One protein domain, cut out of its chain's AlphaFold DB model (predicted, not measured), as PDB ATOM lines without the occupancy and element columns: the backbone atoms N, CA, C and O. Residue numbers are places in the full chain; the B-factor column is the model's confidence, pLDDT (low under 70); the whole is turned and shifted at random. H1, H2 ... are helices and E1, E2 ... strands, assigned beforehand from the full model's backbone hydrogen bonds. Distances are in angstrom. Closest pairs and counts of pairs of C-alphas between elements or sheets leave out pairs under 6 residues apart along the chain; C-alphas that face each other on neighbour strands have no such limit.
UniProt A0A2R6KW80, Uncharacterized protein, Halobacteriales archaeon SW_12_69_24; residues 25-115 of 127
ATOM      1  N   ALA A  25      52.127 -20.913  54.078       92.19
ATOM      2  CA  ALA A  25      52.631 -21.337  52.774       92.19
ATOM      3  C   ALA A  25      52.498 -22.856  52.595       92.19
ATOM      4  O   ALA A  25      52.030 -23.317  51.551       92.19
ATOM      5  N   SER A  26      52.849 -23.634  53.621       91.06
ATOM      6  CA  SER A  26      52.706 -25.092  53.596       91.06
ATOM      7  C   SER A  26      51.238 -25.527  53.572       91.06
ATOM      8  O   SER A  26      50.888 -26.463  52.853       91.06
ATOM      9  N   ALA A  27      50.356 -24.825  54.293       91.56
ATOM     10  CA  ALA A  27      48.916 -25.072  54.251       91.56
ATOM     11  C   ALA A  27      48.317 -24.789  52.861       91.56
ATOM     12  O   ALA A  27      47.505 -25.573  52.366       91.56
ATOM     13  N   VAL A  28      48.743 -23.702  52.205       93.44
ATOM     14  CA  VAL A  28      48.350 -23.383  50.821       93.44
ATOM     15  C   VAL A  28      48.812 -24.472  49.858       93.44
ATOM     16  O   VAL A  28      47.998 -24.994  49.097       93.44
ATOM     17  N   ALA A  29      50.085 -24.866  49.932       91.31
ATOM     18  CA  ALA A  29      50.639 -25.910  49.074       91.31
ATOM     19  C   ALA A  29      49.908 -27.250  49.251       91.31
ATOM     20  O   ALA A  29      49.626 -27.933  48.265       91.31
ATOM     21  N   TYR A  30      49.552 -27.604  50.492       90.94
ATOM     22  CA  TYR A  30      48.723 -28.775  50.772       90.94
ATOM     23  C   TYR A  30      47.365 -28.690  50.074       90.94
ATOM     24  O   TYR A  30      46.979 -29.628  49.379       90.94
ATOM     25  N   ALA A  31      46.646 -27.577  50.243       91.69
ATOM     26  CA  ALA A  31      45.296 -27.423  49.710       91.69
ATOM     27  C   ALA A  31      45.280 -27.482  48.170       91.69
ATOM     28  O   ALA A  31      44.444 -28.169  47.584       91.69
ATOM     29  N   GLU A  32      46.243 -26.836  47.509       90.56
ATOM     30  CA  GLU A  32      46.373 -26.864  46.045       90.56
ATOM     31  C   GLU A  32      46.741 -28.261  45.521       90.56
ATOM     32  O   GLU A  32      46.156 -28.734  44.542       90.56
ATOM     33  N   ALA A  33      47.666 -28.959  46.192       90.00
ATOM     34  CA  ALA A  33      48.025 -30.331  45.840       90.00
ATOM     35  C   ALA A  33      46.854 -31.303  46.056       90.00
ATOM     36  O   ALA A  33      46.624 -32.189  45.227       90.00
ATOM     37  N   PHE A  34      46.089 -31.120  47.136       89.69
ATOM     38  CA  PHE A  34      44.905 -31.919  47.420       89.69
ATOM     39  C   PHE A  34      43.824 -31.720  46.349       89.69
ATOM     40  O   PHE A  34      43.301 -32.713  45.841       89.69
ATOM     41  N   GLU A  35      43.504 -30.479  45.961       90.31
ATOM     42  CA  GLU A  35      42.495 -30.231  44.919       90.31
ATOM     43  C   GLU A  35      42.913 -30.797  43.564       90.31
ATOM     44  O   GLU A  35      42.091 -31.402  42.875       90.31
ATOM     45  N   LEU A  36      44.195 -30.695  43.200       88.56
ATOM     46  CA  LEU A  36      44.698 -31.339  41.989       88.56
ATOM     47  C   LEU A  36      44.493 -32.860  42.056       88.56
ATOM     48  O   LEU A  36      43.952 -33.460  41.127       88.56
ATOM     49  N   ALA A  37      44.888 -33.488  43.164       87.69
ATOM     50  CA  ALA A  37      44.751 -34.926  43.374       87.69
ATOM     51  C   ALA A  37      43.278 -35.383  43.373       87.69
ATOM     52  O   ALA A  37      42.952 -36.462  42.859       87.69
ATOM     53  N   ARG A  38      42.379 -34.570  43.936       86.75
ATOM     54  CA  ARG A  38      40.930 -34.792  43.935       86.75
ATOM     55  C   ARG A  38      40.348 -34.680  42.528       86.75
ATOM     56  O   ARG A  38      39.578 -35.554  42.133       86.75
ATOM     57  N   GLU A  39      40.735 -33.661  41.768       88.94
ATOM     58  CA  GLU A  39      40.235 -33.441  40.409       88.94
ATOM     59  C   GLU A  39      40.698 -34.533  39.441       88.94
ATOM     60  O   GLU A  39      39.902 -35.000  38.628       88.94
ATOM     61  N   TRP A  40      41.945 -35.004  39.563       87.50
ATOM     62  CA  TRP A  40      42.420 -36.173  38.816       87.50
ATOM     63  C   TRP A  40      41.500 -37.377  39.040       87.50
ATOM     64  O   TRP A  40      40.970 -37.919  38.077       87.50
ATOM     65  N   ARG A  41      41.220 -37.727  40.304       85.38
ATOM     66  CA  ARG A  41      40.315 -38.839  40.651       85.38
ATOM     67  C   ARG A  41      38.885 -38.624  40.141       85.38
ATOM     68  O   ARG A  41      38.262 -39.568  39.666       85.38
ATOM     69  N   ALA A  42      38.359 -37.403  40.235       85.56
ATOM     70  CA  ALA A  42      37.019 -37.080  39.749       85.56
ATOM     71  C   ALA A  42      36.922 -37.188  38.217       85.56
ATOM     72  O   ALA A  42      35.955 -37.748  37.698       85.56
ATOM     73  N   THR A  43      37.941 -36.704  37.501       84.50
ATOM     74  CA  THR A  43      38.029 -36.775  36.034       84.50
ATOM     75  C   THR A  43      38.102 -38.230  35.584       84.50
ATOM     76  O   THR A  43      37.285 -38.659  34.776       84.50
ATOM     77  N   THR A  44      39.005 -39.009  36.180       83.19
ATOM     78  CA  THR A  44      39.116 -40.461  35.998       83.19
ATOM     79  C   THR A  44      37.782 -41.183  36.151       83.19
ATOM     80  O   THR A  44      37.444 -42.038  35.345       83.19
ATOM     81  N   ALA A  45      37.015 -40.859  37.194       84.94
ATOM     82  CA  ALA A  45      35.736 -41.516  37.448       84.94
ATOM     83  C   ALA A  45      34.627 -41.077  36.474       84.94
ATOM     84  O   ALA A  45      33.604 -41.748  36.367       84.94
ATOM     85  N   THR A  46      34.803 -39.935  35.801       84.31
ATOM     86  CA  THR A  46      33.808 -39.343  34.896       84.31
ATOM     87  C   THR A  46      33.994 -39.800  33.451       84.31
ATOM     88  O   THR A  46      33.006 -40.005  32.749       84.31
ATOM     89  N   TYR A  47      35.241 -39.926  32.993       77.25
ATOM     90  CA  TYR A  47      35.565 -40.257  31.607       77.25
ATOM     91  C   TYR A  47      36.045 -41.700  31.490       77.25
ATOM     92  O   TYR A  47      36.985 -42.100  32.164       77.25
ATOM     93  N   ASP A  48      35.459 -42.450  30.558       79.06
ATOM     94  CA  ASP A  48      35.917 -43.793  30.174       79.06
ATOM     95  C   ASP A  48      37.106 -43.712  29.189       79.06
ATOM     96  O   ASP A  48      37.109 -44.307  28.113       79.06
ATOM     97  N   ALA A  49      38.077 -42.847  29.495       77.12
ATOM     98  CA  ALA A  49      39.217 -42.547  28.635       77.12
ATOM     99  C   ALA A  49      40.432 -42.062  29.449       77.12
ATOM    100  O   ALA A  49      40.255 -41.414  30.485       77.12
ATOM    101  N   PRO A  50      41.666 -42.266  28.941       79.12
ATOM    102  CA  PRO A  50      42.882 -41.879  29.640       79.12
ATOM    103  C   PRO A  50      42.962 -40.390  29.928       79.12
ATOM    104  O   PRO A  50      43.034 -39.560  29.020       79.12
ATOM    105  N   VAL A  51      43.029 -40.036  31.210       80.94
ATOM    106  CA  VAL A  51      43.306 -38.664  31.633       80.94
ATOM    107  C   VAL A  51      44.779 -38.362  31.369       80.94
ATOM    108  O   VAL A  51      45.675 -38.955  31.961       80.94
ATOM    109  N   THR A  52      45.050 -37.420  30.466       81.06
ATOM    110  CA  THR A  52      46.429 -37.061  30.080       81.06
ATOM    111  C   THR A  52      46.943 -35.847  30.838       81.06
ATOM    112  O   THR A  52      48.153 -35.639  30.957       81.06
ATOM    113  N   LYS A  53      46.030 -34.998  31.322       84.56
ATOM    114  CA  LYS A  53      46.371 -33.756  32.007       84.56
ATOM    115  C   LYS A  53      45.190 -33.231  32.803       84.56
ATOM    116  O   LYS A  53      44.103 -33.101  32.253       84.56
ATOM    117  N   VAL A  54      45.453 -32.787  34.024       86.31
ATOM    118  CA  VAL A  54      44.524 -31.987  34.831       86.31
ATOM    119  C   VAL A  54      45.276 -30.799  35.412       86.31
ATOM    120  O   VAL A  54      46.476 -30.874  35.694       86.31
ATOM    121  N   ARG A  55      44.574 -29.679  35.537       88.12
ATOM    122  CA  ARG A  55      45.025 -28.445  36.167       88.12
ATOM    123  C   ARG A  55      43.894 -27.887  37.011       88.12
ATOM    124  O   ARG A  55      42.737 -27.940  36.605       88.12
ATOM    125  N   THR A  56      44.253 -27.284  38.130       88.31
ATOM    126  CA  THR A  56      43.346 -26.525  38.985       88.31
ATOM    127  C   THR A  56      43.886 -25.112  39.100       88.31
ATOM    128  O   THR A  56      44.975 -24.899  39.628       88.31
ATOM    129  N   GLU A  57      43.145 -24.142  38.579       90.31
ATOM    130  CA  GLU A  57      43.433 -22.730  38.820       90.31
ATOM    131  C   GLU A  57      42.600 -22.271  40.007       90.31
ATOM    132  O   GLU A  57      41.376 -22.421  39.997       90.31
ATOM    133  N   ALA A  58      43.251 -21.722  41.030       87.69
ATOM    134  CA  ALA A  58      42.565 -21.263  42.221       87.69
ATOM    135  C   ALA A  58      42.971 -19.844  42.612       87.69
ATOM    136  O   ALA A  58      44.117 -19.428  42.460       87.69
ATOM    137  N   THR A  59      42.003 -19.090  43.127       90.06
ATOM    138  CA  THR A  59      42.312 -17.923  43.955       90.06
ATOM    139  C   THR A  59      42.437 -18.417  45.383       90.06
ATOM    140  O   THR A  59      41.451 -18.921  45.908       90.06
ATOM    141  N   THR A  60      43.605 -18.251  45.999       92.00
ATOM    142  CA  THR A  60      43.885 -18.785  47.336       92.00
ATOM    143  C   THR A  60      44.046 -17.657  48.351       92.00
ATOM    144  O   THR A  60      44.660 -16.624  48.071       92.00
ATOM    145  N   ARG A  61      43.484 -17.845  49.544       93.88
ATOM    146  CA  ARG A  61      43.698 -16.994  50.720       93.88
ATOM    147  C   ARG A  61      44.048 -17.889  51.893       93.88
ATOM    148  O   ARG A  61      43.400 -18.908  52.084       93.88
ATOM    149  N   ALA A  62      45.040 -17.504  52.679       94.69
ATOM    150  CA  ALA A  62      45.375 -18.189  53.915       94.69
ATOM    151  C   ALA A  62      45.368 -17.195  55.068       94.69
ATOM    152  O   ALA A  62      45.683 -16.018  54.885       94.69
ATOM    153  N   SER A  63      44.967 -17.674  56.237       94.38
ATOM    154  CA  SER A  63      45.027 -16.906  57.470       94.38
ATOM    155  C   SER A  63      45.242 -17.834  58.654       94.38
ATOM    156  O   SER A  63      44.586 -18.872  58.784       94.38
ATOM    157  N   ARG A  64      46.160 -17.458  59.539       94.69
ATOM    158  CA  ARG A  64      46.288 -18.098  60.846       94.69
ATOM    159  C   ARG A  64      45.047 -17.821  61.709       94.69
ATOM    160  O   ARG A  64      44.687 -16.667  61.924       94.69
ATOM    161  N   VAL A  65      44.415 -18.888  62.206       93.56
ATOM    162  CA  VAL A  65      43.261 -18.817  63.124       93.56
ATOM    163  C   VAL A  65      43.751 -18.704  64.567       93.56
ATOM    164  O   VAL A  65      43.279 -17.850  65.313       93.56
ATOM    165  N   ASP A  66      44.732 -19.534  64.931       89.88
ATOM    166  CA  ASP A  66      45.450 -19.511  66.208       89.88
ATOM    167  C   ASP A  66      46.844 -20.168  66.067       89.88
ATOM    168  O   ASP A  66      47.309 -20.466  64.963       89.88
ATOM    169  N   ASP A  67      47.535 -20.399  67.183       88.50
ATOM    170  CA  ASP A  67      48.872 -21.009  67.194       88.50
ATOM    171  C   ASP A  67      48.899 -22.469  66.706       88.50
ATOM    172  O   ASP A  67      49.981 -23.009  66.473       88.50
ATOM    173  N   GLN A  68      47.744 -23.125  66.572       90.19
ATOM    174  CA  GLN A  68      47.583 -24.532  66.196       90.19
ATOM    175  C   GLN A  68      46.762 -24.737  64.914       90.19
ATOM    176  O   GLN A  68      46.630 -25.880  64.474       90.19
ATOM    177  N   ALA A  69      46.263 -23.668  64.283       91.94
ATOM    178  CA  ALA A  69      45.383 -23.760  63.128       91.94
ATOM    179  C   ALA A  69      45.631 -22.683  62.056       91.94
ATOM    180  O   ALA A  69      45.769 -21.488  62.339       91.94
ATOM    181  N   VAL A  70      45.594 -23.108  60.792       94.94
ATOM    182  CA  VAL A  70      45.587 -22.244  59.604       94.94
ATOM    183  C   VAL A  70      44.346 -22.552  58.771       94.94
ATOM    184  O   VAL A  70      44.087 -23.707  58.435       94.94
ATOM    185  N   LEU A  71      43.589 -21.516  58.419       95.31
ATOM    186  CA  LEU A  71      42.470 -21.599  57.488       95.31
ATOM    187  C   LEU A  71      42.948 -21.199  56.092       95.31
ATOM    188  O   LEU A  71      43.447 -20.089  55.899       95.31
ATOM    189  N   VAL A  72      42.753 -22.088  55.121       95.69
ATOM    190  CA  VAL A  72      42.962 -21.821  53.697       95.69
ATOM    191  C   VAL A  72      41.614 -21.812  52.996       95.69
ATOM    192  O   VAL A  72      40.847 -22.769  53.068       95.69
ATOM    193  N   GLU A  73      41.325 -20.727  52.298       95.00
ATOM    194  CA  GLU A  73      40.118 -20.544  51.511       95.00
ATOM    195  C   GLU A  73      40.476 -20.483  50.030       95.00
ATOM    196  O   GLU A  73      41.310 -19.685  49.596       95.00
ATOM    197  N   LEU A  74      39.781 -21.297  49.246       93.94
ATOM    198  CA  LEU A  74      39.821 -21.315  47.792       93.94
ATOM    199  C   LEU A  74      38.440 -20.862  47.293       93.94
ATOM    200  O   LEU A  74      37.609 -21.696  46.922       93.94
ATOM    201  N   PRO A  75      38.128 -19.550  47.321       90.06
ATOM    202  CA  PRO A  75      36.826 -19.016  46.911       90.06
ATOM    203  C   PRO A  75      36.444 -19.355  45.469       90.06
ATOM    204  O   PRO A  75      35.270 -19.300  45.106       90.06
ATOM    205  N   THR A  76      37.421 -19.656  44.618       91.75
ATOM    206  CA  THR A  76      37.171 -20.119  43.256       91.75
ATOM    207  C   THR A  76      38.260 -21.091  42.858       91.75
ATOM    208  O   THR A  76      39.424 -20.702  42.806       91.75
ATOM    209  N   VAL A  77      37.858 -22.318  42.539       91.69
ATOM    210  CA  VAL A  77      38.668 -23.347  41.889       91.69
ATOM    211  C   VAL A  77      38.059 -23.616  40.517       91.69
ATOM    212  O   VAL A  77      36.855 -23.849  40.403       91.69
ATOM    213  N   THR A  78      38.879 -23.538  39.471       92.88
ATOM    214  CA  THR A  78      38.500 -23.843  38.087       92.88
ATOM    215  C   THR A  78      39.346 -25.013  37.590       92.88
ATOM    216  O   THR A  78      40.517 -24.818  37.246       92.88
ATOM    217  N   PRO A  79      38.794 -26.233  37.575       91.00
ATOM    218  CA  PRO A  79      39.472 -27.373  36.986       91.00
ATOM    219  C   PRO A  79      39.390 -27.349  35.455       91.00
ATOM    220  O   PRO A  79      38.374 -26.973  34.870       91.00
ATOM    221  N   SER A  80      40.464 -27.767  34.797       91.31
ATOM    222  CA  SER A  80      40.505 -27.982  33.348       91.31
ATOM    223  C   SER A  80      41.545 -29.035  32.995       91.31
ATOM    224  O   SER A  80      42.464 -29.314  33.773       91.31
ATOM    225  N   GLY A  81      41.448 -29.619  31.807       90.44
ATOM    226  CA  GLY A  81      42.383 -30.667  31.441       90.44
ATOM    227  C   GLY A  81      42.156 -31.271  30.073       90.44
ATOM    228  O   GLY A  81      41.541 -30.674  29.191       90.44
ATOM    229  N   ARG A  82      42.736 -32.452  29.883       88.12
ATOM    230  CA  ARG A  82      42.696 -33.200  28.635       88.12
ATOM    231  C   ARG A  82      42.503 -34.683  28.901       88.12
ATOM    232  O   ARG A  82      43.255 -35.276  29.679       88.12
ATOM    233  N   VAL A  83      41.565 -35.280  28.184       85.31
ATOM    234  CA  VAL A  83      41.306 -36.724  28.173       85.31
ATOM    235  C   VAL A  83      41.584 -37.270  26.778       85.31
ATOM    236  O   VAL A  83      41.420 -36.556  25.790       85.31
ATOM    237  N   GLY A  84      42.065 -38.504  26.676       78.44
ATOM    238  CA  GLY A  84      42.216 -39.175  25.391       78.44
ATOM    239  C   GLY A  84      40.869 -39.312  24.685       78.44
ATOM    240  O   GLY A  84      39.815 -39.313  25.320       78.44
ATOM    241  N   SER A  85      40.901 -39.420  23.363       70.00
ATOM    242  CA  SER A  85      39.759 -39.919  22.598       70.00
ATOM    243  C   SER A  85      39.850 -41.447  22.510       70.00
ATOM    244  O   SER A  85      40.950 -41.999  22.610       70.00
ATOM    245  N   GLU A  86      38.712 -42.143  22.380       60.62
ATOM    246  CA  GLU A  86      38.668 -43.613  22.312       60.62
ATOM    247  C   GLU A  86      39.748 -44.163  21.363       60.62
ATOM    248  O   GLU A  86      39.748 -43.906  20.158       60.62
ATOM    249  N   GLY A  87      40.700 -44.911  21.927       56.06
ATOM    250  CA  GLY A  87      41.760 -45.586  21.179       56.06
ATOM    251  C   GLY A  87      42.928 -44.714  20.699       56.06
ATOM    252  O   GLY A  87      43.827 -45.264  20.057       56.06
ATOM    253  N   ASN A  88      42.980 -43.404  20.991       54.66
ATOM    254  CA  ASN A  88      44.114 -42.568  20.580       54.66
ATOM    255  C   ASN A  88      44.470 -41.441  21.571       54.66
ATOM    256  O   ASN A  88      43.864 -40.373  21.612       54.66
ATOM    257  N   VAL A  89      45.561 -41.646  22.313       60.91
ATOM    258  CA  VAL A  89      46.159 -40.634  23.207       60.91
ATOM    259  C   VAL A  89      46.810 -39.479  22.418       60.91
ATOM    260  O   VAL A  89      47.086 -38.419  22.977       60.91
ATOM    261  N   GLY A  90      47.048 -39.655  21.111       66.00
ATOM    262  CA  GLY A  90      47.680 -38.655  20.247       66.00
ATOM    263  C   GLY A  90      46.813 -37.437  19.912       66.00
ATOM    264  O   GLY A  90      47.371 -36.415  19.518       66.00
ATOM    265  N   ASP A  91      45.489 -37.521  20.093       71.19
ATOM    266  CA  ASP A  91      44.554 -36.410  19.857       71.19
ATOM    267  C   ASP A  91      43.563 -36.259  21.031       71.19
ATOM    268  O   ASP A  91      42.450 -36.799  21.003       71.19
ATOM    269  N   PRO A  92      43.998 -35.615  22.130       77.81
ATOM    270  CA  PRO A  92      43.202 -35.518  23.341       77.81
ATOM    271  C   PRO A  92      42.169 -34.380  23.284       77.81
ATOM    272  O   PRO A  92      42.457 -33.266  22.837       77.81
ATOM    273  N   VAL A  93      40.986 -34.636  23.840       84.31
ATOM    274  CA  VAL A  93      39.879 -33.680  23.968       84.31
ATOM    275  C   VAL A  93      40.065 -32.829  25.224       84.31
ATOM    276  O   VAL A  93      40.404 -33.335  26.294       84.31
ATOM    277  N   HIS A  94      39.847 -31.517  25.099       88.44
ATOM    278  CA  HIS A  94      39.889 -30.582  26.226       88.44
ATOM    279  C   HIS A  94      38.590 -30.639  27.035       88.44
ATOM    280  O   HIS A  94      37.508 -30.704  26.452       88.44
ATOM    281  N   PHE A  95      38.695 -30.550  28.361       87.25
ATOM    282  CA  PHE A  95      37.544 -30.355  29.239       87.25
ATOM    283  C   PHE A  95      37.731 -29.128  30.132       87.25
ATOM    284  O   PHE A  95      38.833 -28.847  30.609       87.25
ATOM    285  N   ASP A  96      36.615 -28.456  30.402       89.06
ATOM    286  CA  ASP A  96      36.493 -27.425  31.425       89.06
ATOM    287  C   ASP A  96      35.511 -27.933  32.477       89.06
ATOM    288  O   ASP A  96      34.358 -28.244  32.167       89.06
ATOM    289  N   GLY A  97      35.974 -28.075  33.715       83.81
ATOM    290  CA  GLY A  97      35.122 -28.538  34.798       83.81
ATOM    291  C   GLY A  97      34.360 -27.392  35.463       83.81
ATOM    292  O   GLY A  97      34.557 -26.203  35.198       83.81
ATOM    293  N   TRP A  98      33.438 -27.765  36.345       86.44
ATOM    294  CA  TRP A  98      32.591 -26.807  37.046       86.44
ATOM    295  C   TRP A  98      33.397 -26.028  38.078       86.44
ATOM    296  O   TRP A  98      34.186 -26.603  38.823       86.44
ATOM    297  N   ARG A  99      33.163 -24.715  38.160       90.81
ATOM    298  CA  ARG A  99      33.767 -23.887  39.207       90.81
ATOM    299  C   ARG A  99      33.143 -24.203  40.560       90.81
ATOM    300  O   ARG A  99      31.922 -24.303  40.663       90.81
ATOM    301  N   TYR A 100      33.968 -24.279  41.595       88.75
ATOM    302  CA  TYR A 100      33.520 -24.488  42.972       88.75
ATOM    303  C   TYR A 100      34.364 -23.688  43.963       88.75
ATOM    304  O   TYR A 100      35.332 -23.026  43.588       88.75
ATOM    305  N   SER A 101      33.965 -23.735  45.231       92.75
ATOM    306  CA  SER A 101      34.720 -23.177  46.352       92.75
ATOM    307  C   SER A 101      35.094 -24.276  47.340       92.75
ATOM    308  O   SER A 101      34.314 -25.210  47.546       92.75
ATOM    309  N   ALA A 102      36.250 -24.144  47.977       92.69
ATOM    310  CA  ALA A 102      36.702 -25.063  49.013       92.69
ATOM    311  C   ALA A 102      37.352 -24.307  50.175       92.69
ATOM    312  O   ALA A 102      37.879 -23.206  50.003       92.69
ATOM    313  N   SER A 103      37.319 -24.911  51.359       94.75
ATOM    314  CA  SER A 103      37.991 -24.398  52.552       94.75
ATOM    315  C   SER A 103      38.661 -25.540  53.298       94.75
ATOM    316  O   SER A 103      38.068 -26.608  53.452       94.75
ATOM    317  N   TYR A 104      39.869 -25.288  53.788       93.31
ATOM    318  CA  TYR A 104      40.702 -26.234  54.515       93.31
ATOM    319  C   TYR A 104      41.084 -25.644  55.863       93.31
ATOM    320  O   TYR A 104      41.644 -24.552  55.927       93.31
ATOM    321  N   LEU A 105      40.814 -26.379  56.936       93.38
ATOM    322  CA  LEU A 105      41.373 -26.102  58.249       93.38
ATOM    323  C   LEU A 105      42.536 -27.065  58.471       93.38
ATOM    324  O   LEU A 105      42.328 -28.271  58.588       93.38
ATOM    325  N   VAL A 106      43.749 -26.531  58.504       91.00
ATOM    326  CA  VAL A 106      44.982 -27.285  58.726       91.00
ATOM    327  C   VAL A 106      45.402 -27.105  60.176       91.00
ATOM    328  O   VAL A 106      45.567 -25.974  60.630       91.00
ATOM    329  N   THR A 107      45.596 -28.210  60.890       88.75
ATOM    330  CA  THR A 107      46.158 -28.219  62.249       88.75
ATOM    331  C   THR A 107      47.377 -29.124  62.331       88.75
ATOM    332  O   THR A 107      47.726 -29.806  61.369       88.75
ATOM    333  N   THR A 108      48.019 -29.146  63.497       81.88
ATOM    334  CA  THR A 108      49.130 -30.058  63.804       81.88
ATOM    335  C   THR A 108      48.729 -31.535  63.816       81.88
ATOM    336  O   THR A 108      49.589 -32.387  63.611       81.88
ATOM    337  N   GLU A 109      47.451 -31.850  64.043       83.50
ATOM    338  CA  GLU A 109      46.971 -33.233  64.171       83.50
ATOM    339  C   GLU A 109      46.238 -33.735  62.925       83.50
ATOM    340  O   GLU A 109      46.302 -34.921  62.597       83.50
ATOM    341  N   ALA A 110      45.514 -32.851  62.237       85.69
ATOM    342  CA  ALA A 110      44.658 -33.227  61.122       85.69
ATOM    343  C   ALA A 110      44.362 -32.057  60.176       85.69
ATOM    344  O   ALA A 110      44.557 -30.881  60.503       85.69
ATOM    345  N   VAL A 111      43.825 -32.408  59.007       87.56
ATOM    346  CA  VAL A 111      43.251 -31.462  58.052       87.56
ATOM    347  C   VAL A 111      41.769 -31.773  57.861       87.56
ATOM    348  O   VAL A 111      41.401 -32.912  57.573       87.56
ATOM    349  N   TRP A 112      40.920 -30.753  57.989       87.75
ATOM    350  CA  TRP A 112      39.498 -30.831  57.651       87.75
ATOM    351  C   TRP A 112      39.227 -30.009  56.406       87.75
ATOM    352  O   TRP A 112      39.784 -28.928  56.232       87.75
ATOM    353  N   MET A 113      38.325 -30.500  55.566       86.94
ATOM    354  CA  MET A 113      37.933 -29.826  54.340       86.94
ATOM    355  C   MET A 113      36.418 -29.695  54.267       86.94
ATOM    356  O   MET A 113      35.673 -30.603  54.641       86.94
ATOM    357  N   THR A 114      35.970 -28.555  53.756       84.56
ATOM    358  CA  THR A 114      34.591 -28.340  53.329       84.56
ATOM    359  C   THR A 114      34.613 -28.018  51.840       84.56
ATOM    360  O   THR A 114      35.280 -27.070  51.419       84.56
ATOM    361  N   ALA A 115      33.875 -28.790  51.045       69.06
ATOM    362  CA  ALA A 115      33.606 -28.461  49.654       69.06
ATOM    363  C   ALA A 115      32.266 -27.722  49.593       69.06
ATOM    364  O   ALA A 115      31.198 -28.319  49.742       69.06
TER     365      ALA A 115
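AT A GLANCE: This is residues 25 to 115 of the 127 residues of an uncharacterized protein of Halobacteriales archaeon SW_12_69_24 (UniProt A0A2R6KW80). A long, narrow sheet of antiparallel strands, arched and twisted, curls round one straight helix, H1, which lies in the hollow of the arch. The long hairpin of E1 and E2 makes most of the length, with E3 beside one end of E2, and E4 and then E5 toward its other end. The printed part has 91 residues, in the order H1 E1 E2 E3 E4 E5, and its class is mixed, helices and strands. The whole is loose, with a radius of gyration of the C-alphas of 15.4 A, and a rod spanning 53 by 22 by 19 A.

IN THESE COORDINATES: H1, residues 25 to 46, begins at C-alpha 25 (52.631, -21.337, 52.774) and is 31.6 A long. E1, residues 51 to 66, measures 39.6 A and bends by 60 degrees at residue 59. E2, residues 69 to 85, measures 44.0 A and bends by 64 degrees at residue 75. E3 is residues 88 to 96, 20.1 A; E4 is residues 100 to 107, 23.4 A. E5, residues 111 to 115, is 13.1 A and ends at C-alpha 115 (33.606, -28.461, 49.654).

HOW THE PARTS SIT: H1 is on the branched sheet; its closest C-alphas to E1 are those of Leu 36 and Thr 56, 5.8 A. Every O i to N i+4 pair of H1 is within hydrogen-bond range. E1, E2 and E3 form a meander, each strand the antiparallel neighbour of the one before. E1 lies on one side of E2, with N 55 and O 80 at 2.8 A. On the other side lie E3, N 93 and O 83 at 2.8 A, and E4, antiparallel, N 72 and O 104 at 2.8 A. E4 and E5 form a hairpin, N 105 and O 112 at 2.8 A. E3 and E5 are apart.

THE WHOLE: The C-alphas farthest apart, of Asp 67 and Gly 87, are 52.6 A apart. The printed part has no cut, and its five links are tight. Residues 86 to 90 and residue 115 have pLDDT under 70.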